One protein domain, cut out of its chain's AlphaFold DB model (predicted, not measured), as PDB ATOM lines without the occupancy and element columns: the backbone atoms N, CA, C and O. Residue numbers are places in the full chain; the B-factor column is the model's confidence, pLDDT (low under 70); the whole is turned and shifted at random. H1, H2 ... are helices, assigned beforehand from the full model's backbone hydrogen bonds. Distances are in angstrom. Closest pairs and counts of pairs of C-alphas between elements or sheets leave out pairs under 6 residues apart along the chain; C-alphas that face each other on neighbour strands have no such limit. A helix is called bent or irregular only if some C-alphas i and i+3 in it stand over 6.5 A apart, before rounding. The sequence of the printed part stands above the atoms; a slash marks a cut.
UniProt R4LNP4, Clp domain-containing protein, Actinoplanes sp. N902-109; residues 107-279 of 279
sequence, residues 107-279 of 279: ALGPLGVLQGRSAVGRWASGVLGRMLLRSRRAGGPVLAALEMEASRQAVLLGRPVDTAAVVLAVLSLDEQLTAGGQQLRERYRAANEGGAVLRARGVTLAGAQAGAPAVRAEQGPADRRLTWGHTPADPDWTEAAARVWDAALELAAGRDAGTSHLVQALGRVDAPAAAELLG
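Overview. This is residues 107 to 279 of the 279 residues of the protein "Clp domain-containing protein" of Actinoplanes sp. N902-109 (UniProt R4LNP4). A rounded cluster of helices is built round one long helix, H3, which H2 crosses on one side while H5, H6, H8 and H9 pack round its other sides, and H7 crosses H8. H1 lies far from the core at a corner with H2, preceded by a long loop, residues 107 to 124, and a second long loop, residues 211 to 238, runs round the outside from H6 to H7. The printed part has 173 residues with nine named helices, H1 to H9 in order, and no named strand: all helix. It is compact, with a radius of gyration of the C-alphas of 15.4 A and spans of 45 by 36 by 30 A.

Along the chain. The longest helix, H3, holds residues 163 to 179, 24.3 A from C-alpha 163 at (32.106, -27.501, 49.873) to C-alpha 179 at (13.230, -12.192, 48.926). Before it come H1, residues 125 to 137, 18.5 A, and H2, residues 141 to 156, 22.9 A. After it come H4, residues 186 to 192, H5, residues 194 to 200, H6, residues 205 to 210, H7, residues 239 to 252, 20.2 A, H8, residues 259 to 266, and H9, residues 272 to 278, which ends with C-alpha 278 at (32.431, -20.630, 58.404). H4 is irregular: C-alphas 187 and 190 are 7.3 A apart.

Arrangement. H3 is the hub, touching six helices. H2 touches it, closest at the C-alphas of Ala 150 and Ala 169, 4.9 A, at a steep tilt of 68 degrees, only just short of about perpendicular. H5 touches residues 170 to 174 of H3 alone, about perpendicular at 79 degrees, closest at the C-alphas of Leu 171 and Gly 195, 4.9 A. H6 touches H3 with the closest C-alphas, Leu 171 and Leu 205, at 5.5 A. H9 touches H3, the C-alphas of Ala 164 and Ala 274 closest at 4.6 A. H8 touches H3 at a shallow tilt of 20 degrees, opposite ways, closest at the C-alphas of Val 170 and Thr 259, 5.7 A. H7 touches H3, Thr 163 to Ala 241, 4.7 A between closest C-alphas, and H8, Ala 248 to His 261, 4.8 A. H4 touches H8, the C-alphas of Asn 192 and Thr 259 closest at 4.5 A. H1 and H2 touch only at the corner, the C-alphas of Ser 135 and Pro 141 closest at 4.8 A; H1 is apart from H3. Every O i to N i+4 pair is within hydrogen-bond range in H3, H5, H6, H7, H8 and H9; H1 has 8 of 9, H2 11 of 12, and H4 0 of 3, with 3 of 4 O i to N i+3 pairs.

Size, cuts and confidence. The C-alphas of Trp 123 and Gly 279 are the two farthest apart, 46.5 A. The printed part has no cut, and the link H6 to H7, 28 residues, is long. Mean pLDDT of the printed part is 85.7; residues 117 to 134, 217 and 219 to 232 are under 70.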
ATOM      1  N   ALA A 107      11.900 -23.467  39.967       81.31
ATOM      2  CA  ALA A 107      12.195 -24.902  39.953       81.31
ATOM      3  C   ALA A 107      11.408 -25.661  41.041       81.31
ATOM      4  O   ALA A 107      10.886 -26.752  40.806       81.31
ATOM      5  N   LEU A 108      11.259 -25.060  42.224       86.38
ATOM      6  CA  LEU A 108      10.580 -25.655  43.380       86.38
ATOM      7  C   LEU A 108       9.044 -25.592  43.296       86.38
ATOM      8  O   LEU A 108       8.347 -26.460  43.836       86.38
ATOM      9  N   GLY A 109       8.494 -24.584  42.615       85.56
ATOM     10  CA  GLY A 109       7.050 -24.375  42.475       85.56
ATOM     11  C   GLY A 109       6.305 -25.552  41.818       85.56
ATOM     12  O   GLY A 109       5.355 -26.071  42.414       85.56
ATOM     13  N   PRO A 110       6.721 -26.022  40.625       79.69
ATOM     14  CA  PRO A 110       6.122 -27.175  39.954       79.69
ATOM     15  C   PRO A 110       6.223 -28.468  40.773       79.69
ATOM     16  O   PRO A 110       5.298 -29.276  40.754       79.69
ATOM     17  N   LEU A 111       7.294 -28.635  41.557       82.00
ATOM     18  CA  LEU A 111       7.503 -29.796  42.433       82.00
ATOM     19  C   LEU A 111       6.586 -29.797  43.667       82.00
ATOM     20  O   LEU A 111       6.616 -30.729  44.474       82.00
ATOM     21  N   GLY A 112       5.762 -28.758  43.835       85.69
ATOM     22  CA  GLY A 112       4.877 -28.621  44.982       85.69
ATOM     23  C   GLY A 112       5.654 -28.486  46.288       85.69
ATOM     24  O   GLY A 112       5.195 -28.982  47.318       85.69
ATOM     25  N   VAL A 113       6.835 -27.866  46.240       90.00
ATOM     26  CA  VAL A 113       7.673 -27.621  47.419       90.00
ATOM     27  C   VAL A 113       7.272 -26.337  48.139       90.00
ATOM     28  O   VAL A 113       7.324 -26.294  49.364       90.00
ATOM     29  N   LEU A 114       6.827 -25.316  47.403       91.50
ATOM     30  CA  LEU A 114       6.449 -24.012  47.952       91.50
ATOM     31  C   LEU A 114       4.997 -23.990  48.474       91.50
ATOM     32  O   LEU A 114       4.122 -24.725  47.989       91.50
ATOM     33  N   GLN A 115       4.738 -23.159  49.485       88.69
ATOM     34  CA  GLN A 115       3.397 -22.811  49.956       88.69
ATOM     35  C   GLN A 115       2.706 -21.884  48.953       88.69
ATOM     36  O   GLN A 115       3.343 -21.040  48.336       88.69
ATOM     37  N   GLY A 116       1.391 -22.042  48.791       73.94
ATOM     38  CA  GLY A 116       0.606 -21.286  47.810       73.94
ATOM     39  C   GLY A 116       0.307 -22.058  46.519       73.94
ATOM     40  O   GLY A 116       0.907 -23.091  46.207       73.94
ATOM     41  N   ARG A 117      -0.716 -21.595  45.784       50.94
ATOM     42  CA  ARG A 117      -1.184 -22.213  44.534       50.94
ATOM     43  C   ARG A 117      -0.215 -21.890  43.396       50.94
ATOM     44  O   ARG A 117      -0.269 -20.796  42.849       50.94
ATOM     45  N   SER A 118       0.541 -22.876  42.916       52.62
ATOM     46  CA  SER A 118       0.916 -22.868  41.501       52.62
ATOM     47  C   SER A 118      -0.333 -23.262  40.700       52.62
ATOM     48  O   SER A 118      -0.664 -24.436  40.541       52.62
ATOM     49  N   ALA A 119      -1.084 -22.271  40.206       47.12
ATOM     50  CA  ALA A 119      -2.213 -22.504  39.289       47.12
ATOM     51  C   ALA A 119      -1.783 -23.262  38.009       47.12
ATOM     52  O   ALA A 119      -2.600 -23.881  37.333       47.12
ATOM     53  N   VAL A 120      -0.475 -23.283  37.743       51.38
ATOM     54  CA  VAL A 120       0.209 -23.992  36.655       51.38
ATOM     55  C   VAL A 120       0.370 -25.506  36.930       51.38
ATOM     56  O   VAL A 120       0.659 -26.283  36.023       51.38
ATOM     57  N   GLY A 121       0.126 -25.972  38.162       45.28
ATOM     58  CA  GLY A 121       0.453 -27.325  38.642       45.28
ATOM     59  C   GLY A 121      -0.370 -28.502  38.095       45.28
ATOM     60  O   GLY A 121      -0.192 -29.618  38.571       45.28
ATOM     61  N   ARG A 122      -1.261 -28.306  37.113       46.25
ATOM     62  CA  ARG A 122      -2.068 -29.402  36.527       46.25
ATOM     63  C   ARG A 122      -1.648 -29.856  35.126       46.25
ATOM     64  O   ARG A 122      -2.081 -30.921  34.710       46.25
ATOM     65  N   TRP A 123      -0.800 -29.111  34.412       44.38
ATOM     66  CA  TRP A 123      -0.594 -29.331  32.967       44.38
ATOM     67  C   TRP A 123       0.755 -29.953  32.551       44.38
ATOM     68  O   TRP A 123       0.945 -30.250  31.376       44.38
ATOM     69  N   ALA A 124       1.693 -30.204  33.474       51.41
ATOM     70  CA  ALA A 124       3.056 -30.655  33.139       51.41
ATOM     71  C   ALA A 124       3.387 -32.105  33.568       51.41
ATOM     72  O   ALA A 124       4.506 -32.383  33.992       51.41
ATOM     73  N   SER A 125       2.438 -33.041  33.462       49.50
ATOM     74  CA  SER A 125       2.541 -34.414  34.005       49.50
ATOM     75  C   SER A 125       3.764 -35.224  33.532       49.50
ATOM     76  O   SER A 125       4.336 -35.975  34.321       49.50
ATOM     77  N   GLY A 126       4.235 -35.045  32.291       52.19
ATOM     78  CA  GLY A 126       5.381 -35.802  31.754       52.19
ATOM     79  C   GLY A 126       6.768 -35.278  32.165       52.19
ATOM     80  O   GLY A 126       7.695 -36.058  32.395       52.19
ATOM     81  N   VAL A 127       6.930 -33.956  32.277       57.25
ATOM     82  CA  VAL A 127       8.184 -33.341  32.754       57.25
ATOM     83  C   VAL A 127       8.256 -33.464  34.271       57.25
ATOM     84  O   VAL A 127       9.263 -33.944  34.781       57.25
ATOM     85  N   LEU A 128       7.152 -33.184  34.972       61.38
ATOM     86  CA  LEU A 128       7.047 -33.386  36.417       61.38
ATOM     87  C   LEU A 128       7.324 -34.831  36.820       61.38
ATOM     88  O   LEU A 128       8.052 -35.041  37.777       61.38
ATOM     89  N   GLY A 129       6.830 -35.832  36.083       60.84
ATOM     90  CA  GLY A 129       7.104 -37.240  36.396       60.84
ATOM     91  C   GLY A 129       8.598 -37.586  36.372       60.84
ATOM     92  O   GLY A 129       9.106 -38.204  37.308       60.84
ATOM     93  N   ARG A 130       9.334 -37.133  35.346       65.00
ATOM     94  CA  ARG A 130      10.793 -37.340  35.256       65.00
ATOM     95  C   ARG A 130      11.552 -36.550  36.316       65.00
ATOM     96  O   ARG A 130      12.484 -37.083  36.911       65.00
ATOM     97  N   MET A 131      11.130 -35.315  36.573       66.38
ATOM     98  CA  MET A 131      11.682 -34.479  37.636       66.38
ATOM     99  C   MET A 131      11.481 -35.109  39.019       66.38
ATOM    100  O   MET A 131      12.420 -35.163  39.802       66.38
ATOM    101  N   LEU A 132      10.298 -35.662  39.293       68.94
ATOM    102  CA  LEU A 132       9.963 -36.320  40.557       68.94
ATOM    103  C   LEU A 132      10.719 -37.643  40.753       68.94
ATOM    104  O   LEU A 132      11.140 -37.961  41.865       68.94
ATOM    105  N   LEU A 133      10.919 -38.431  39.689       67.50
ATOM    106  CA  LEU A 133      11.754 -39.635  39.773       67.50
ATOM    107  C   LEU A 133      13.219 -39.286  40.054       67.50
ATOM    108  O   LEU A 133      13.855 -39.934  40.885       67.50
ATOM    109  N   ARG A 134      13.752 -38.263  39.379       69.50
ATOM    110  CA  ARG A 134      15.122 -37.789  39.606       69.50
ATOM    111  C   ARG A 134      15.286 -37.190  40.992       69.50
ATOM    112  O   ARG A 134      16.243 -37.532  41.673       69.50
ATOM    113  N   SER A 135      14.314 -36.408  41.460       71.69
ATOM    114  CA  SER A 135      14.356 -35.851  42.807       71.69
ATOM    115  C   SER A 135      14.378 -36.938  43.874       71.69
ATOM    116  O   SER A 135      15.086 -36.791  44.855       71.69
ATOM    117  N   ARG A 136      13.661 -38.056  43.686       74.88
ATOM    118  CA  ARG A 136      13.733 -39.190  44.626       74.88
ATOM    119  C   ARG A 136      15.125 -39.818  44.690       74.88
ATOM    120  O   ARG A 136      15.551 -40.194  45.771       74.88
ATOM    121  N   ARG A 137      15.833 -39.915  43.559       75.06
ATOM    122  CA  ARG A 137      17.230 -40.389  43.537       75.06
ATOM    123  C   ARG A 137      18.183 -39.395  44.197       75.06
ATOM    124  O   ARG A 137      19.099 -39.820  44.882       75.06
ATOM    125  N   ALA A 138      17.916 -38.099  44.045       74.56
ATOM    126  CA  ALA A 138      18.672 -37.020  44.675       74.56
ATOM    127  C   ALA A 138      18.336 -36.817  46.166       74.56
ATOM    128  O   ALA A 138      18.746 -35.816  46.737       74.56
ATOM    129  N   GLY A 139      17.538 -37.694  46.789       85.06
ATOM    130  CA  GLY A 139      17.126 -37.568  48.190       85.06
ATOM    131  C   GLY A 139      16.043 -36.533  48.475       85.06
ATOM    132  O   GLY A 139      15.783 -36.249  49.631       85.06
ATOM    133  N   GLY A 140      15.399 -35.960  47.463       90.81
ATOM    134  CA  GLY A 140      14.263 -35.056  47.618       90.81
ATOM    135  C   GLY A 140      14.284 -33.892  46.623       90.81
ATOM    136  O   GLY A 140      15.313 -33.587  46.016       90.81
ATOM    137  N   PRO A 141      13.145 -33.207  46.423       91.12
ATOM    138  CA  PRO A 141      13.043 -32.107  45.461       91.12
ATOM    139  C   PRO A 141      13.830 -30.858  45.869       91.12
ATOM    140  O   PRO A 141      14.275 -30.123  44.994       91.12
ATOM    141  N   VAL A 142      14.028 -30.621  47.170       93.25
ATOM    142  CA  VAL A 142      14.842 -29.486  47.628       93.25
ATOM    143  C   VAL A 142      16.322 -29.749  47.387       93.25
ATOM    144  O   VAL A 142      17.002 -28.891  46.833       93.25
ATOM    145  N   LEU A 143      16.805 -30.946  47.733       92.44
ATOM    146  CA  LEU A 143      18.201 -31.309  47.516       92.44
ATOM    147  C   LEU A 143      18.555 -31.298  46.020       92.44
ATOM    148  O   LEU A 143      19.552 -30.706  45.631       92.44
ATOM    149  N   ALA A 144      17.662 -31.801  45.167       88.88
ATOM    150  CA  ALA A 144      17.761 -31.658  43.715       88.88
ATOM    151  C   ALA A 144      17.944 -30.200  43.237       88.88
ATOM    152  O   ALA A 144      18.791 -29.934  42.390       88.88
ATOM    153  N   ALA A 145      17.161 -29.251  43.761       89.75
ATOM    154  CA  ALA A 145      17.303 -27.840  43.394       89.75
ATOM    155  C   ALA A 145      18.619 -27.239  43.915       89.75
ATOM    156  O   ALA A 145      19.256 -26.451  43.221       89.75
ATOM    157  N   LEU A 146      19.054 -27.641  45.111       93.88
ATOM    158  CA  LEU A 146      20.342 -27.230  45.671       93.88
ATOM    159  C   LEU A 146      21.523 -27.744  44.843       93.88
ATOM    160  O   LEU A 146      22.553 -27.088  44.809       93.88
ATOM    161  N   GLU A 147      21.386 -28.887  44.167       91.31
ATOM    162  CA  GLU A 147      22.437 -29.463  43.315       91.31
ATOM    163  C   GLU A 147      22.712 -28.540  42.118       91.31
ATOM    164  O   GLU A 147      23.858 -28.210  41.799       91.31
ATOM    165  N   MET A 148      21.629 -28.051  41.507       87.81
ATOM    166  CA  MET A 148      21.673 -27.056  40.435       87.81
ATOM    167  C   MET A 148      22.236 -25.727  40.937       87.81
ATOM    168  O   MET A 148      23.048 -25.098  40.262       87.81
ATOM    169  N   GLU A 149      21.830 -25.300  42.133       92.50
ATOM    170  CA  GLU A 149      22.333 -24.065  42.727       92.50
ATOM    171  C   GLU A 149      23.826 -24.149  43.057       92.50
ATOM    172  O   GLU A 149      24.557 -23.210  42.762       92.50
ATOM    173  N   ALA A 150      24.303 -25.257  43.623       94.12
ATOM    174  CA  ALA A 150      25.720 -25.451  43.927       94.12
ATOM    175  C   ALA A 150      26.562 -25.401  42.646       94.12
ATOM    176  O   ALA A 150      27.582 -24.718  42.603       94.12
ATOM    177  N   SER A 151      26.072 -26.026  41.573       90.44
ATOM    178  CA  SER A 151      26.683 -25.942  40.242       90.44
ATOM    179  C   SER A 151      26.712 -24.501  39.726       90.44
ATOM    180  O   SER A 151      27.748 -24.012  39.284       90.44
ATOM    181  N   ARG A 152      25.607 -23.759  39.866       88.44
ATOM    182  CA  ARG A 152      25.542 -22.336  39.500       88.44
ATOM    183  C   ARG A 152      26.550 -21.493  40.286       88.44
ATOM    184  O   ARG A 152      27.210 -20.638  39.701       88.44
ATOM    185  N   GLN A 153      26.670 -21.713  41.593       92.88
ATOM    186  CA  GLN A 153      27.626 -20.999  42.445       92.88
ATOM    187  C   GLN A 153      29.068 -21.327  42.051       92.88
ATOM    188  O   GLN A 153      29.890 -20.423  41.956       92.88
ATOM    189  N   ALA A 154      29.363 -22.587  41.739       91.06
ATOM    190  CA  ALA A 154      30.671 -23.008  41.248       91.06
ATOM    191  C   ALA A 154      31.038 -22.331  39.913       91.06
ATOM    192  O   ALA A 154      32.134 -21.784  39.782       91.06
ATOM    193  N   VAL A 155      30.090 -22.244  38.969       86.94
ATOM    194  CA  VAL A 155      30.260 -21.484  37.715       86.94
ATOM    195  C   VAL A 155      30.532 -20.005  37.990       86.94
ATOM    196  O   VAL A 155      31.441 -19.434  37.393       86.94
ATOM    197  N   LEU A 156      29.787 -19.378  38.908       85.62
ATOM    198  CA  LEU A 156      30.019 -17.977  39.284       85.62
ATOM    199  C   LEU A 156      31.397 -17.750  39.912       85.62
ATOM    200  O   LEU A 156      31.992 -16.693  39.716       85.62
ATOM    201  N   LEU A 157      31.897 -18.738  40.649       87.94
ATOM    202  CA  LEU A 157      33.227 -18.732  41.245       87.94
ATOM    203  C   LEU A 157      34.328 -19.164  40.259       87.94
ATOM    204  O   LEU A 157      35.505 -19.124  40.616       87.94
ATOM    205  N   GLY A 158      33.967 -19.577  39.038       88.75
ATOM    206  CA  GLY A 158      34.899 -20.018  38.001       88.75
ATOM    207  C   GLY A 158      35.667 -21.293  38.357       88.75
ATOM    208  O   GLY A 158      36.837 -21.412  37.997       88.75
ATOM    209  N   ARG A 159      35.054 -22.220  39.104       90.81
ATOM    210  CA  ARG A 159      35.742 -23.396  39.665       90.81
ATOM    211  C   ARG A 159      34.818 -24.619  39.806       90.81
ATOM    212  O   ARG A 159      33.616 -24.485  39.582       90.81
ATOM    213  N   PRO A 160      35.349 -25.808  40.154       92.06
ATOM    214  CA  PRO A 160      34.544 -26.997  40.448       92.06
ATOM    215  C   PRO A 160      33.561 -26.789  41.615       92.06
ATOM    216  O   PRO A 160      33.747 -25.904  42.452       92.06
ATOM    217  N   VAL A 161      32.533 -27.635  41.711       92.88
ATOM    218  CA  VAL A 161      31.620 -27.690  42.861       92.88
ATOM    219  C   VAL A 161      32.374 -28.201  44.086       92.88
ATOM    220  O   VAL A 161      32.645 -29.396  44.240       92.88
ATOM    221  N   ASP A 162      32.719 -27.276  44.973       95.06
ATOM    222  CA  ASP A 162      33.380 -27.529  46.249       95.06
ATOM    223  C   ASP A 162      32.420 -27.375  47.444       95.06
ATOM    224  O   ASP A 162      31.227 -27.089  47.299       95.06
ATOM    225  N   THR A 163      32.925 -27.603  48.658       96.38
ATOM    226  CA  THR A 163      32.106 -27.501  49.873       96.38
ATOM    227  C   THR A 163      31.676 -26.062  50.183       96.38
ATOM    228  O   THR A 163      30.632 -25.876  50.810       96.38
ATOM    229  N   ALA A 164      32.386 -25.041  49.686       96.69
ATOM    230  CA  ALA A 164      31.944 -23.650  49.776       96.69
ATOM    231  C   ALA A 164      30.752 -23.388  48.841       96.69
ATOM    232  O   ALA A 164      29.766 -22.795  49.271       96.69
ATOM    233  N   ALA A 165      30.764 -23.902  47.606       96.06
ATOM    234  CA  ALA A 165      29.631 -23.820  46.683       96.06
ATOM    235  C   ALA A 165      28.361 -24.477  47.261       96.06
ATOM    236  O   ALA A 165      27.257 -23.956  47.082       96.06
ATOM    237  N   VAL A 166      28.507 -25.566  48.028       97.25
ATOM    238  CA  VAL A 166      27.399 -26.187  48.779       97.25
ATOM    239  C   VAL A 166      26.845 -25.243  49.858       97.25
ATOM    240  O   VAL A 166      25.627 -25.077  49.954       97.25
ATOM    241  N   VAL A 167      27.706 -24.582  50.641       98.06
ATOM    242  CA  VAL A 167      27.277 -23.580  51.640       98.06
ATOM    243  C   VAL A 167      26.561 -22.407  50.967       98.06
ATOM    244  O   VAL A 167      25.483 -22.000  51.409       98.06
ATOM    245  N   LEU A 168      27.112 -21.899  49.863       97.56
ATOM    246  CA  LEU A 168      26.512 -20.823  49.078       97.56
ATOM    247  C   LEU A 168      25.138 -21.212  48.531       97.56
ATOM    248  O   LEU A 168      24.224 -20.391  48.546       97.56
ATOM    249  N   ALA A 169      24.951 -22.463  48.106       97.50
ATOM    250  CA  ALA A 169      23.652 -22.947  47.662       97.50
ATOM    251  C   ALA A 169      22.607 -22.951  48.787       97.50
ATOM    252  O   ALA A 169      21.470 -22.520  48.581       97.50
ATOM    253  N   VAL A 170      23.001 -23.380  49.991       98.44
ATOM    254  CA  VAL A 170      22.139 -23.352  51.183       98.44
ATOM    255  C   VAL A 170      21.719 -21.920  51.531       98.44
ATOM    256  O   VAL A 170      20.527 -21.665  51.721       98.44
ATOM    257  N   LEU A 171      22.676 -20.989  51.583       98.06
ATOM    258  CA  LEU A 171      22.415 -19.571  51.856       98.06
ATOM    259  C   LEU A 171      21.548 -18.941  50.761       98.06
ATOM    260  O   LEU A 171      20.611 -18.202  51.062       98.06
ATOM    261  N   SER A 172      21.813 -19.277  49.495       96.69
ATOM    262  CA  SER A 172      21.059 -18.737  48.367       96.69
ATOM    263  C   SER A 172      19.602 -19.177  48.398       96.69
ATOM    264  O   SER A 172      18.728 -18.341  48.203       96.69
ATOM    265  N   LEU A 173      19.294 -20.442  48.702       97.06
ATOM    266  CA  LEU A 173      17.899 -20.872  48.829       97.06
ATOM    267  C   LEU A 173      17.141 -20.063  49.895       97.06
ATOM    268  O   LEU A 173      16.014 -19.635  49.657       97.06
ATOM    269  N   ASP A 174      17.758 -19.843  51.051       97.19
ATOM    270  CA  ASP A 174      17.155 -19.114  52.169       97.19
ATOM    271  C   ASP A 174      16.952 -17.618  51.855       97.19
ATOM    272  O   ASP A 174      15.879 -17.058  52.112       97.19
ATOM    273  N   GLU A 175      17.923 -16.968  51.208       95.00
ATOM    274  CA  GLU A 175      17.753 -15.604  50.691       95.00
ATOM    275  C   GLU A 175      16.671 -15.520  49.616       95.00
ATOM    276  O   GLU A 175      15.850 -14.607  49.648       95.00
ATOM    277  N   GLN A 176      16.614 -16.481  48.692       94.62
ATOM    278  CA  GLN A 176      15.612 -16.490  47.631       94.62
ATOM    279  C   GLN A 176      14.195 -16.690  48.181       94.62
ATOM    280  O   GLN A 176      13.276 -16.000  47.742       94.62
ATOM    281  N   LEU A 177      14.008 -17.588  49.154       94.75
ATOM    282  CA  LEU A 177      12.728 -17.767  49.850       94.75
ATOM    283  C   LEU A 177      12.294 -16.471  50.542       94.75
ATOM    284  O   LEU A 177      11.155 -16.038  50.367       94.75
ATOM    285  N   THR A 178      13.221 -15.821  51.250       93.81
ATOM    286  CA  THR A 178      12.976 -14.548  51.942       93.81
ATOM    287  C   THR A 178      12.609 -13.440  50.955       93.81
ATOM    288  O   THR A 178      11.567 -12.802  51.093       93.81
ATOM    289  N   ALA A 179      13.422 -13.245  49.916       90.25
ATOM    290  CA  ALA A 179      13.230 -12.192  48.926       90.25
ATOM    291  C   ALA A 179      11.960 -12.404  48.087       90.25
ATOM    292  O   ALA A 179      11.273 -11.447  47.744       90.25
ATOM    293  N   GLY A 180      11.612 -13.657  47.782       88.88
ATOM    294  CA  GLY A 180      10.383 -14.004  47.070       88.88
ATOM    295  C   GLY A 180       9.121 -14.023  47.939       88.88
ATOM    296  O   GLY A 180       8.048 -14.339  47.419       88.88
ATOM    297  N   GLY A 181       9.236 -13.763  49.250       92.44
ATOM    298  CA  GLY A 181       8.129 -13.902  50.202       92.44
ATOM    299  C   GLY A 181       7.511 -15.305  50.196       92.44
ATOM    300  O   GLY A 181       6.312 -15.457  50.431       92.44
ATOM    301  N   GLN A 182       8.300 -16.328  49.855       93.56
ATOM    302  CA  GLN A 182       7.848 -17.710  49.735       93.56
ATOM    303  C   GLN A 182       8.220 -18.507  50.980       93.56
ATOM    304  O   GLN A 182       9.219 -18.253  51.646       93.56
ATOM    305  N   GLN A 183       7.434 -19.544  51.255       95.25
ATOM    306  CA  GLN A 183       7.751 -20.520  52.289       95.25
ATOM    307  C   GLN A 183       7.742 -21.925  51.707       95.25
ATOM    308  O   GLN A 183       6.979 -22.226  50.789       95.25
ATOM    309  N   LEU A 184       8.552 -22.814  52.277       95.19
ATOM    310  CA  LEU A 184       8.460 -24.245  52.006       95.19
ATOM    311  C   LEU A 184       7.195 -24.819  52.660       95.19
ATOM    312  O   LEU A 184       6.787 -24.393  53.745       95.19
ATOM    313  N   ARG A 185       6.557 -25.801  52.015       94.88
ATOM    314  CA  ARG A 185       5.447 -26.554  52.620       94.88
ATOM    315  C   ARG A 185       5.908 -27.259  53.887       94.88
ATOM    316  O   ARG A 185       7.059 -27.675  53.978       94.88
ATOM    317  N   GLU A 186       4.964 -27.466  54.801       94.75
ATOM    318  CA  GLU A 186       5.215 -28.020  56.136       94.75
ATOM    319  C   GLU A 186       6.114 -29.262  56.118       94.75
ATOM    320  O   GLU A 186       7.141 -29.291  56.786       94.75
ATOM    321  N   ARG A 187       5.807 -30.234  55.247       94.94
ATOM    322  CA  ARG A 187       6.575 -31.486  55.130       94.94
ATOM    323  C   ARG A 187       8.064 -31.307  54.802       94.94
ATOM    324  O   ARG A 187       8.839 -32.215  55.061       94.94
ATOM    325  N   TYR A 188       8.452 -30.179  54.204       95.50
ATOM    326  CA  TYR A 188       9.836 -29.879  53.833       95.50
ATOM    327  C   TYR A 188      10.530 -28.953  54.828       95.50
ATOM    328  O   TYR A 188      11.753 -28.866  54.800       95.50
ATOM    329  N   ARG A 189       9.787 -28.241  55.680       95.69
ATOM    330  CA  ARG A 189      10.330 -27.126  56.465       95.69
ATOM    331  C   ARG A 189      11.429 -27.581  57.431       95.69
ATOM    332  O   ARG A 189      12.528 -27.049  57.360       95.69
ATOM    333  N   ALA A 190      11.172 -28.622  58.227       96.06
ATOM    334  CA  ALA A 190      12.105 -29.093  59.261       96.06
ATOM    335  C   ALA A 190      13.468 -29.556  58.698       96.06
ATOM    336  O   ALA A 190      14.514 -29.404  59.327       96.06
ATOM    337  N   ALA A 191      13.476 -30.108  57.480       97.19
ATOM    338  CA  ALA A 191      14.694 -30.560  56.807       97.19
ATOM    339  C   ALA A 191      15.492 -29.415  56.153       97.19
ATOM    340  O   ALA A 191      16.571 -29.665  55.612       97.19
ATOM    341  N   ASN A 192      14.960 -28.188  56.146       97.94
ATOM    342  CA  ASN A 192      15.464 -27.074  55.346       97.94
ATOM    343  C   ASN A 192      15.703 -25.785  56.152       97.94
ATOM    344  O   ASN A 192      15.508 -24.678  55.652       97.94
ATOM    345  N   GLU A 193      16.180 -25.929  57.385       97.94
ATOM    346  CA  GLU A 193      16.527 -24.833  58.300       97.94
ATOM    347  C   GLU A 193      18.016 -24.450  58.240       97.94
ATOM    348  O   GLU A 193      18.444 -23.513  58.910       97.94
ATOM    349  N   GLY A 194      18.819 -25.139  57.422       98.00
ATOM    350  CA  GLY A 194      20.269 -24.936  57.348       98.00
ATOM    351  C   GLY A 194      20.675 -23.491  57.049       98.00
ATOM    352  O   GLY A 194      21.575 -22.969  57.698       98.00
ATOM    353  N   GLY A 195      19.975 -22.811  56.134       97.75
ATOM    354  CA  GLY A 195      20.241 -21.398  55.834       97.75
ATOM    355  C   GLY A 195      19.992 -20.487  57.039       97.75
ATOM    356  O   GLY A 195      20.857 -19.692  57.401       97.75
ATOM    357  N   ALA A 196      18.873 -20.690  57.743       96.88
ATOM    358  CA  ALA A 196      18.546 -19.928  58.945       96.88
ATOM    359  C   ALA A 196      19.577 -20.154  60.064       96.88
ATOM    360  O   ALA A 196      19.979 -19.200  60.727       96.88
ATOM    361  N   VAL A 197      20.051 -21.394  60.233       97.69
ATOM    362  CA  VAL A 197      21.114 -21.743  61.189       97.69
ATOM    363  C   VAL A 197      22.431 -21.035  60.854       97.69
ATOM    364  O   VAL A 197      23.095 -20.528  61.756       97.69
ATOM    365  N   LEU A 198      22.815 -20.975  59.576       97.44
ATOM    366  CA  LEU A 198      24.018 -20.257  59.138       97.44
ATOM    367  C   LEU A 198      23.875 -18.742  59.337       97.44
ATOM    368  O   LEU A 198      24.764 -18.106  59.901       97.44
ATOM    369  N   ARG A 199      22.722 -18.172  58.970       96.62
ATOM    370  CA  ARG A 199      22.426 -16.747  59.161       96.62
ATOM    371  C   ARG A 199      22.429 -16.346  60.634       96.62
ATOM    372  O   ARG A 199      22.948 -15.288  60.975       96.62
ATOM    373  N   ALA A 200      21.902 -17.193  61.518       96.69
ATOM    374  CA  ALA A 200      21.931 -16.966  62.965       96.69
ATOM    375  C   ALA A 200      23.364 -16.896  63.532       96.69
ATOM    376  O   ALA A 200      23.567 -16.327  64.601       96.69
ATOM    377  N   ARG A 201      24.358 -17.426  62.806       96.69
ATOM    378  CA  ARG A 201      25.791 -17.297  63.118       96.69
ATOM    379  C   ARG A 201      26.469 -16.106  62.430       96.69
ATOM    380  O   ARG A 201      27.683 -15.987  62.493       96.69
ATOM    381  N   GLY A 202      25.710 -15.231  61.773       96.88
ATOM    382  CA  GLY A 202      26.240 -14.064  61.065       96.88
ATOM    383  C   GLY A 202      26.751 -14.351  59.650       96.88
ATOM    384  O   GLY A 202      27.246 -13.438  58.993       96.88
ATOM    385  N   VAL A 203      26.604 -15.581  59.145       97.31
ATOM    386  CA  VAL A 203      27.011 -15.928  57.779       97.31
ATOM    387  C   VAL A 203      25.958 -15.415  56.795       97.31
ATOM    388  O   VAL A 203      24.782 -15.770  56.878       97.31
ATOM    389  N   THR A 204      26.374 -14.580  55.846       96.56
ATOM    390  CA  THR A 204      25.513 -14.031  54.781       96.56
ATOM    391  C   THR A 204      25.963 -14.555  53.423       96.56
ATOM    392  O   THR A 204      27.140 -14.886  53.274       96.56
ATOM    393  N   LEU A 205      25.078 -14.614  52.415       94.81
ATOM    394  CA  LEU A 205      25.493 -15.064  51.079       94.81
ATOM    395  C   LEU A 205      26.572 -14.145  50.512       94.81
ATOM    396  O   LEU A 205      27.597 -14.628  50.050       94.81
ATOM    397  N   ALA A 206      26.369 -12.827  50.591       93.56
ATOM    398  CA  ALA A 206      27.323 -11.849  50.077       93.56
ATOM    399  C   ALA A 206      28.692 -11.945  50.775       93.56
ATOM    400  O   ALA A 206      29.723 -11.947  50.104       93.56
ATOM    401  N   GLY A 207      28.708 -12.068  52.109       94.44
ATOM    402  CA  GLY A 207      29.946 -12.244  52.871       94.44
ATOM    403  C   GLY A 207      30.656 -13.552  52.526       94.44
ATOM    404  O   GLY A 207      31.857 -13.549  52.273       94.44
ATOM    405  N   ALA A 208      29.904 -14.648  52.420       95.25
ATOM    406  CA  ALA A 208      30.438 -15.944  52.023       95.25
ATOM    407  C   ALA A 208      30.980 -15.932  50.582       95.25
ATOM    408  O   ALA A 208      32.050 -16.462  50.321       95.25
ATOM    409  N   GLN A 209      30.298 -15.289  49.630       93.12
ATOM    410  CA  GLN A 209      30.797 -15.178  48.253       93.12
ATOM    411  C   GLN A 209      32.111 -14.394  48.186       93.12
ATOM    412  O   GLN A 209      33.021 -14.795  47.466       93.12
ATOM    413  N   ALA A 210      32.221 -13.302  48.948       92.12
ATOM    414  CA  ALA A 210      33.437 -12.497  49.006       92.12
ATOM    415  C   ALA A 210      34.601 -13.217  49.711       92.12
ATOM    416  O   ALA A 210      35.753 -13.019  49.334       92.12
ATOM    417  N   GLY A 211      34.301 -14.042  50.719       92.25
ATOM    418  CA  GLY A 211      35.276 -14.810  51.498       92.25
ATOM    419  C   GLY A 211      35.527 -16.232  50.994       92.25
ATOM    420  O   GLY A 211      36.215 -16.988  51.669       92.25
ATOM    421  N   ALA A 212      34.962 -16.629  49.849       91.50
ATOM    422  CA  ALA A 212      35.078 -17.995  49.353       91.50
ATOM    423  C   ALA A 212      36.552 -18.337  49.060       91.50
ATOM    424  O   ALA A 212      37.145 -17.742  48.153       91.50
ATOM    425  N   PRO A 213      37.151 -19.319  49.759       90.69
ATOM    426  CA  PRO A 213      38.577 -19.590  49.635       90.69
ATOM    427  C   PRO A 213      38.908 -20.141  48.257       90.69
ATOM    428  O   PRO A 213      38.067 -20.776  47.617       90.69
ATOM    429  N   ALA A 214      40.129 -19.909  47.785       86.75
ATOM    430  CA  ALA A 214      40.596 -20.518  46.548       86.75
ATOM    431  C   ALA A 214      40.722 -22.033  46.744       86.75
ATOM    432  O   ALA A 214      41.427 -22.499  47.636       86.75
ATOM    433  N   VAL A 215      40.061 -22.806  45.887       82.94
ATOM    434  CA  VAL A 215      40.118 -24.268  45.937       82.94
ATOM    435  C   VAL A 215      41.027 -24.767  44.827       82.94
ATOM    436  O   VAL A 215      40.928 -24.334  43.677       82.94
ATOM    437  N   ARG A 216      41.954 -25.665  45.176       76.62
ATOM    438  CA  ARG A 216      42.749 -26.375  44.172       76.62
ATOM    439  C   ARG A 216      41.829 -27.301  43.392       76.62
ATOM    440  O   ARG A 216      40.966 -27.944  43.975       76.62
ATOM    441  N   ALA A 217      42.038 -27.376  42.081       68.19
ATOM    442  CA  ALA A 217      41.324 -28.321  41.241       68.19
ATOM    443  C   ALA A 217      41.656 -29.751  41.693       68.19
ATOM    444  O   ALA A 217      42.711 -30.293  41.370       68.19
ATOM    445  N   GLU A 218      40.757 -30.334  42.475       73.50
ATOM    446  CA  GLU A 218      40.748 -31.752  42.800       73.50
ATOM    447  C   GLU A 218      39.765 -32.437  41.859       73.50
ATOM    448  O   GLU A 218      38.624 -31.997  41.708       73.50
ATOM    449  N   GLN A 219      40.212 -33.510  41.207       66.00
ATOM    450  CA  GLN A 219      39.312 -34.362  40.441       66.00
ATOM    451  C   GLN A 219      38.419 -35.107  41.428       66.00
ATOM    452  O   GLN A 219      38.896 -35.952  42.182       66.00
ATOM    453  N   GLY A 220      37.130 -34.778  41.452       65.75
ATOM    454  CA  GLY A 220      36.168 -35.586  42.183       65.75
ATOM    455  C   GLY A 220      35.800 -36.870  41.441       65.75
ATOM    456  O   GLY A 220      36.303 -37.151  40.349       65.75
ATOM    457  N   PRO A 221      34.913 -37.675  42.043       67.88
ATOM    458  CA  PRO A 221      34.485 -38.943  41.472       67.88
ATOM    459  C   PRO A 221      33.829 -38.728  40.100       67.88
ATOM    460  O   PRO A 221      32.840 -38.000  39.978       67.88
ATOM    461  N   ALA A 222      34.368 -39.392  39.071       57.72
ATOM    462  CA  ALA A 222      33.905 -39.314  37.676       57.72
ATOM    463  C   ALA A 222      32.423 -39.719  37.498       57.72
ATOM    464  O   ALA A 222      31.775 -39.432  36.488       57.72
ATOM    465  N   ASP A 223      31.901 -40.428  38.487       58.28
ATOM    466  CA  ASP A 223      30.600 -41.061  38.568       58.28
ATOM    467  C   ASP A 223      29.542 -40.209  39.277       58.28
ATOM    468  O   ASP A 223      28.352 -40.528  39.166       58.28
ATOM    469  N   ARG A 224      29.905 -39.064  39.881       62.44
ATOM    470  CA  ARG A 224      28.909 -38.081  40.330       62.44
ATOM    471  C   ARG A 224      28.382 -37.303  39.128       62.44
ATOM    472  O   ARG A 224      28.723 -36.149  38.880       62.44
ATOM    473  N   ARG A 225      27.556 -37.990  38.335       58.22
ATOM    474  CA  ARG A 225      26.741 -37.360  37.304       58.22
ATOM    475  C   ARG A 225      25.589 -36.645  37.968       58.22
ATOM    476  O   ARG A 225      24.853 -37.311  38.693       58.22
ATOM    477  N   LEU A 226      25.440 -35.337  37.721       58.78
ATOM    478  CA  LEU A 226      24.322 -34.567  38.266       58.78
ATOM    479  C   LEU A 226      23.039 -35.379  38.095       58.78
ATOM    480  O   LEU A 226      22.774 -35.902  37.003       58.78
ATOM    481  N   THR A 227      22.220 -35.489  39.144       60.56
ATOM    482  CA  THR A 227      21.005 -36.330  39.096       60.56
ATOM    483  C   THR A 227      20.047 -35.889  37.973       60.56
ATOM    484  O   THR A 227      19.182 -36.643  37.508       60.56
ATOM    485  N   TRP A 228      20.234 -34.654  37.507       51.28
ATOM    486  CA  TRP A 228      19.481 -33.955  36.474       51.28
ATOM    487  C   TRP A 228      20.019 -34.109  35.049       51.28
ATOM    488  O   TRP A 228      19.308 -33.770  34.100       51.28
ATOM    489  N   GLY A 229      21.172 -34.759  34.895       56.22
ATOM    490  CA  GLY A 229      21.905 -34.882  33.643       56.22
ATOM    491  C   GLY A 229      23.089 -33.927  33.630       56.22
ATOM    492  O   GLY A 229      22.940 -32.767  33.985       56.22
ATOM    493  N   HIS A 230      24.246 -34.445  33.224       58.78
ATOM    494  CA  HIS A 230      25.432 -33.641  32.951       58.78
ATOM    495  C   HIS A 230      25.388 -33.156  31.512       58.78
ATOM    496  O   HIS A 230      25.283 -33.955  30.575       58.78
ATOM    497  N   THR A 231      25.508 -31.855  31.341       64.44
ATOM    498  CA  THR A 231      26.003 -31.244  30.118       64.44
ATOM    499  C   THR A 231      27.521 -31.076  30.234       64.44
ATOM    500  O   THR A 231      28.037 -30.939  31.339       64.44
ATOM    501  N   PRO A 232      28.267 -31.033  29.118       65.69
ATOM    502  CA  PRO A 232      29.698 -30.708  29.154       65.69
ATOM    503  C   PRO A 232      30.026 -29.327  29.751       65.69
ATOM    504  O   PRO A 232      31.197 -29.014  29.924       65.69
ATOM    505  N   ALA A 233      29.014 -28.486  29.994       70.50
ATOM    506  CA  ALA A 233      29.155 -27.166  30.596       70.50
ATOM    507  C   ALA A 233      28.952 -27.174  32.121       70.50
ATOM    508  O   ALA A 233      29.207 -26.152  32.759       70.50
ATOM    509  N   ASP A 234      28.488 -28.285  32.703       77.69
ATOM    510  CA  ASP A 234      28.329 -28.384  34.149       77.69
ATOM    511  C   ASP A 234      29.702 -28.525  34.824       77.69
ATOM    512  O   ASP A 234      30.544 -29.289  34.344       77.69
ATOM    513  N   PRO A 235      29.959 -27.791  35.920       85.25
ATOM    514  CA  PRO A 235      31.228 -27.881  36.626       85.25
ATOM    515  C   PRO A 235      31.399 -29.260  37.268       85.25
ATOM    516  O   PRO A 235      30.461 -29.825  37.840       85.25
ATOM    517  N   ASP A 236      32.630 -29.769  37.231       88.50
ATOM    518  CA  ASP A 236      33.001 -30.985  37.951       88.50
ATOM    519  C   ASP A 236      32.781 -30.814  39.456       88.50
ATOM    520  O   ASP A 236      32.897 -29.715  39.992       88.50
ATOM    521  N   TRP A 237      32.491 -31.904  40.160       90.56
ATOM    522  CA  TRP A 237      32.432 -31.904  41.620       90.56
ATOM    523  C   TRP A 237      33.799 -32.230  42.208       90.56
ATOM    524  O   TRP A 237      34.543 -33.021  41.638       90.56
ATOM    525  N   THR A 238      34.110 -31.669  43.372       91.56
ATOM    526  CA  THR A 238      35.225 -32.133  44.213       91.56
ATOM    527  C   THR A 238      34.812 -33.366  45.016       91.56
ATOM    528  O   THR A 238      33.627 -33.581  45.299       91.56
ATOM    529  N   GLU A 239      35.785 -34.167  45.449       90.94
ATOM    530  CA  GLU A 239      35.517 -35.332  46.298       90.94
ATOM    531  C   GLU A 239      34.917 -34.927  47.658       90.94
ATOM    532  O   GLU A 239      33.984 -35.561  48.150       90.94
ATOM    533  N   ALA A 240      35.388 -33.826  48.252       92.94
ATOM    534  CA  ALA A 240      34.855 -33.325  49.517       92.94
ATOM    535  C   ALA A 240      33.378 -32.905  49.403       92.94
ATOM    536  O   ALA A 240      32.563 -33.297  50.240       92.94
ATOM    537  N   ALA A 241      33.006 -32.161  48.353       93.94
ATOM    538  CA  ALA A 241      31.610 -31.784  48.116       93.94
ATOM    539  C   ALA A 241      30.722 -33.007  47.881       93.94
ATOM    540  O   ALA A 241      29.608 -33.076  48.404       93.94
ATOM    541  N   ALA A 242      31.240 -33.991  47.144       93.00
ATOM    542  CA  ALA A 242      30.566 -35.256  46.922       93.00
ATOM    543  C   ALA A 242      30.265 -35.975  48.254       93.00
ATOM    544  O   ALA A 242      29.107 -36.272  48.555       93.00
ATOM    545  N   ARG A 243      31.279 -36.152  49.110       93.56
ATOM    546  CA  ARG A 243      31.122 -36.803  50.421       93.56
ATOM    547  C   ARG A 243      30.142 -36.071  51.340       93.56
ATOM    548  O   ARG A 243      29.348 -36.724  52.011       93.56
ATOM    549  N   VAL A 244      30.156 -34.734  51.366       96.06
ATOM    550  CA  VAL A 244      29.185 -33.932  52.144       96.06
ATOM    551  C   VAL A 244      27.757 -34.231  51.702       96.06
ATOM    552  O   VAL A 244      26.852 -34.388  52.519       96.06
ATOM    553  N   TRP A 245      27.547 -34.321  50.398       94.69
ATOM    554  CA  TRP A 245      26.231 -34.551  49.838       94.69
ATOM    555  C   TRP A 245      25.726 -35.972  50.110       94.69
ATOM    556  O   TRP A 245      24.565 -36.149  50.474       94.69
ATOM    557  N   ASP A 246      26.602 -36.973  50.024       93.38
ATOM    558  CA  ASP A 246      26.265 -38.362  50.360       93.38
ATOM    559  C   ASP A 246      25.974 -38.519  51.857       93.38
ATOM    560  O   ASP A 246      24.951 -39.089  52.235       93.38
ATOM    561  N   ALA A 247      26.778 -37.890  52.717       96.06
ATOM    562  CA  ALA A 247      26.520 -37.845  54.153       96.06
ATOM    563  C   ALA A 247      25.182 -37.155  54.487       96.06
ATOM    564  O   ALA A 247      24.501 -37.550  55.436       96.06
ATOM    565  N   ALA A 248      24.756 -36.153  53.708       96.50
ATOM    566  CA  ALA A 248      23.444 -35.524  53.872       96.50
ATOM    567  C   ALA A 248      22.285 -36.467  53.495       96.50
ATOM    568  O   ALA A 248      21.240 -36.449  54.151       96.50
ATOM    569  N   LEU A 249      22.469 -37.309  52.473       94.25
ATOM    570  CA  LEU A 249      21.508 -38.350  52.093       94.25
ATOM    571  C   LEU A 249      21.392 -39.429  53.176       94.25
ATOM    572  O   LEU A 249      20.281 -39.809  53.553       94.25
ATOM    573  N   GLU A 250      22.525 -39.882  53.716       95.38
ATOM    574  CA  GLU A 250      22.563 -40.837  54.828       95.38
ATOM    575  C   GLU A 250      21.858 -40.283  56.071       95.38
ATOM    576  O   GLU A 250      21.021 -40.957  56.673       95.38
ATOM    577  N   LEU A 251      22.133 -39.022  56.416       96.69
ATOM    578  CA  LEU A 251      21.501 -38.304  57.524       96.69
ATOM    579  C   LEU A 251      19.976 -38.211  57.401       96.69
ATOM    580  O   LEU A 251      19.267 -38.269  58.409       96.69
ATOM    581  N   ALA A 252      19.458 -38.081  56.180       95.81
ATOM    582  CA  ALA A 252      18.020 -38.043  55.946       95.81
ATOM    583  C   ALA A 252      17.343 -39.405  56.203       95.81
ATOM    584  O   ALA A 252      16.135 -39.443  56.467       95.81
ATOM    585  N   ALA A 253      18.109 -40.504  56.182       92.88
ATOM    586  CA  ALA A 253      17.666 -41.867  56.473       92.88
ATOM    587  C   ALA A 253      16.423 -42.284  55.657       92.88
ATOM    588  O   ALA A 253      15.426 -42.763  56.198       92.88
ATOM    589  N   GLY A 254      16.459 -42.042  54.343       87.19
ATOM    590  CA  GLY A 254      15.365 -42.370  53.418       87.19
ATOM    591  C   GLY A 254      14.188 -41.384  53.418       87.19
ATOM    592  O   GLY A 254      13.209 -41.609  52.707       87.19
ATOM    593  N   ARG A 255      14.270 -40.291  54.189       92.12
ATOM    594  CA  ARG A 255      13.352 -39.143  54.101       92.12
ATOM    595  C   ARG A 255      13.868 -38.110  53.096       92.12
ATOM    596  O   ARG A 255      14.966 -38.250  52.564       92.12
ATOM    597  N   ASP A 256      13.080 -37.061  52.863       93.00
ATOM    598  CA  ASP A 256      13.522 -35.922  52.059       93.00
ATOM    599  C   ASP A 256      14.681 -35.188  52.768       93.00
ATOM    600  O   ASP A 256      14.511 -34.574  53.826       93.00
ATOM    601  N   ALA A 257      15.866 -35.256  52.169       95.44
ATOM    602  CA  ALA A 257      17.041 -34.486  52.528       95.44
ATOM    603  C   ALA A 257      16.868 -33.004  52.148       95.44
ATOM    604  O   ALA A 257      16.051 -32.624  51.301       95.44
ATOM    605  N   GLY A 258      17.648 -32.141  52.793       96.44
ATOM    606  CA  GLY A 258      17.499 -30.694  52.675       96.44
ATOM    607  C   GLY A 258      18.673 -29.937  53.280       96.44
ATOM    608  O   GLY A 258      19.678 -30.541  53.663       96.44
ATOM    609  N   THR A 259      18.548 -28.615  53.380       98.31
ATOM    610  CA  THR A 259      19.646 -27.749  53.834       98.31
ATOM    611  C   THR A 259      20.121 -28.058  55.255       98.31
ATOM    612  O   THR A 259      21.316 -27.944  55.513       98.31
ATOM    613  N   SER A 260      19.246 -28.503  56.169       98.44
ATOM    614  CA  SER A 260      19.650 -28.890  57.532       98.44
ATOM    615  C   SER A 260      20.622 -30.072  57.514       98.44
ATOM    616  O   SER A 260      21.624 -30.071  58.226       98.44
ATOM    617  N   HIS A 261      20.347 -31.066  56.666       98.25
ATOM    618  CA  HIS A 261      21.178 -32.261  56.538       98.25
ATOM    619  C   HIS A 261      22.524 -31.941  55.881       98.25
ATOM    620  O   HIS A 261      23.542 -32.451  56.334       98.25
ATOM    621  N   LEU A 262      22.551 -31.053  54.878       98.06
ATOM    622  CA  LEU A 262      23.803 -30.559  54.289       98.06
ATOM    623  C   LEU A 262      24.667 -29.840  55.330       98.06
ATOM    624  O   LEU A 262      25.844 -30.155  55.468       98.06
ATOM    625  N   VAL A 263      24.080 -28.924  56.107       98.06
ATOM    626  CA  VAL A 263      24.813 -28.206  57.164       98.06
ATOM    627  C   VAL A 263      25.341 -29.167  58.231       98.06
ATOM    628  O   VAL A 263      26.467 -29.013  58.693       98.06
ATOM    629  N   GLN A 264      24.573 -30.193  58.601       97.94
ATOM    630  CA  GLN A 264      25.042 -31.218  59.531       97.94
ATOM    631  C   GLN A 264      26.148 -32.101  58.926       97.94
ATOM    632  O   GLN A 264      27.087 -32.467  59.632       97.94
ATOM    633  N   ALA A 265      26.063 -32.431  57.635       97.88
ATOM    634  CA  ALA A 265      27.064 -33.223  56.927       97.88
ATOM    635  C   ALA A 265      28.417 -32.506  56.812       97.88
ATOM    636  O   ALA A 265      29.454 -33.156  56.932       97.88
ATOM    637  N   LEU A 266      28.418 -31.174  56.673       97.00
ATOM    638  CA  LEU A 266      29.642 -30.361  56.706       97.00
ATOM    639  C   LEU A 266      30.443 -30.544  58.005       97.00
ATOM    640  O   LEU A 266      31.659 -30.426  57.983       97.00
ATOM    641  N   GLY A 267      29.784 -30.869  59.123       96.06
ATOM    642  CA  GLY A 267      30.452 -31.167  60.395       96.06
ATOM    643  C   GLY A 267      30.933 -32.617  60.549       96.06
ATOM    644  O   GLY A 267      31.500 -32.954  61.584       96.06
ATOM    645  N   ARG A 268      30.663 -33.494  59.573       96.94
ATOM    646  CA  ARG A 268      31.024 -34.927  59.605       96.94
ATOM    647  C   ARG A 268      32.099 -35.311  58.600       96.94
ATOM    648  O   ARG A 268      32.736 -36.347  58.760       96.94
ATOM    649  N   VAL A 269      32.249 -34.513  57.554       96.06
ATOM    650  CA  VAL A 269      33.185 -34.743  56.459       96.06
ATOM    651  C   VAL A 269      34.274 -33.687  56.545       96.06
ATOM    652  O   VAL A 269      33.992 -32.543  56.892       96.06
ATOM    653  N   ASP A 270      35.509 -34.055  56.205       95.06
ATOM    654  CA  ASP A 270      36.571 -33.073  56.008       95.06
ATOM    655  C   ASP A 270      36.193 -32.131  54.851       95.06
ATOM    656  O   ASP A 270      36.164 -32.523  53.678       95.06
ATOM    657  N   ALA A 271      35.801 -30.910  55.212       94.50
ATOM    658  CA  ALA A 271      35.213 -29.914  54.329       94.50
ATOM    659  C   ALA A 271      35.985 -28.587  54.445       94.50
ATOM    660  O   ALA A 271      35.406 -27.586  54.868       94.50
ATOM    661  N   PRO A 272      37.274 -28.546  54.056       92.94
ATOM    662  CA  PRO A 272      38.173 -27.434  54.371       92.94
ATOM    663  C   PRO A 272      37.682 -26.090  53.824       92.94
ATOM    664  O   PRO A 272      37.664 -25.107  54.556       92.94
ATOM    665  N   ALA A 273      37.182 -26.052  52.582       93.62
ATOM    666  CA  ALA A 273      36.671 -24.814  51.987       93.62
ATOM    667  C   ALA A 273      35.419 -24.278  52.704       93.62
ATOM    668  O   ALA A 273      35.247 -23.071  52.826       93.62
ATOM    669  N   ALA A 274      34.549 -25.161  53.201       95.38
ATOM    670  CA  ALA A 274      33.423 -24.756  54.035       95.38
ATOM    671  C   ALA A 274      33.869 -24.365  55.448       95.38
ATOM    672  O   ALA A 274      33.320 -23.425  56.003       95.38
ATOM    673  N   ALA A 275      34.851 -25.054  56.033       95.62
ATOM    674  CA  ALA A 275      35.370 -24.724  57.356       95.62
ATOM    675  C   ALA A 275      36.011 -23.330  57.382       95.62
ATOM    676  O   ALA A 275      35.724 -22.555  58.287       95.62
ATOM    677  N   GLU A 276      36.803 -22.985  56.364       94.50
ATOM    678  CA  GLU A 276      37.395 -21.650  56.208       94.50
ATOM    679  C   GLU A 276      36.330 -20.568  55.974       94.50
ATOM    680  O   GLU A 276      36.436 -19.474  56.508       94.50
ATOM    681  N   LEU A 277      35.262 -20.888  55.237       93.50
ATOM    682  CA  LEU A 277      34.140 -19.974  55.008       93.50
ATOM    683  C   LEU A 277      33.301 -19.699  56.270       93.50
ATOM    684  O   LEU A 277      32.603 -18.688  56.340       93.50
ATOM    685  N   LEU A 278      33.285 -20.645  57.212       93.81
ATOM    686  CA  LEU A 278      32.431 -20.630  58.404       93.81
ATOM    687  C   LEU A 278      33.172 -20.228  59.692       93.81
ATOM    688  O   LEU A 278      32.503 -20.062  60.716       93.81
ATOM    689  N   GLY A 279      34.506 -20.139  59.656       87.75
ATOM    690  CA  GLY A 279      35.375 -19.748  60.774       87.75
ATOM    691  C   GLY A 279      35.670 -18.257  60.802       87.75
ATOM    692  O   GLY A 279      35.806 -17.733  61.930       87.75
TER     693      GLY A 279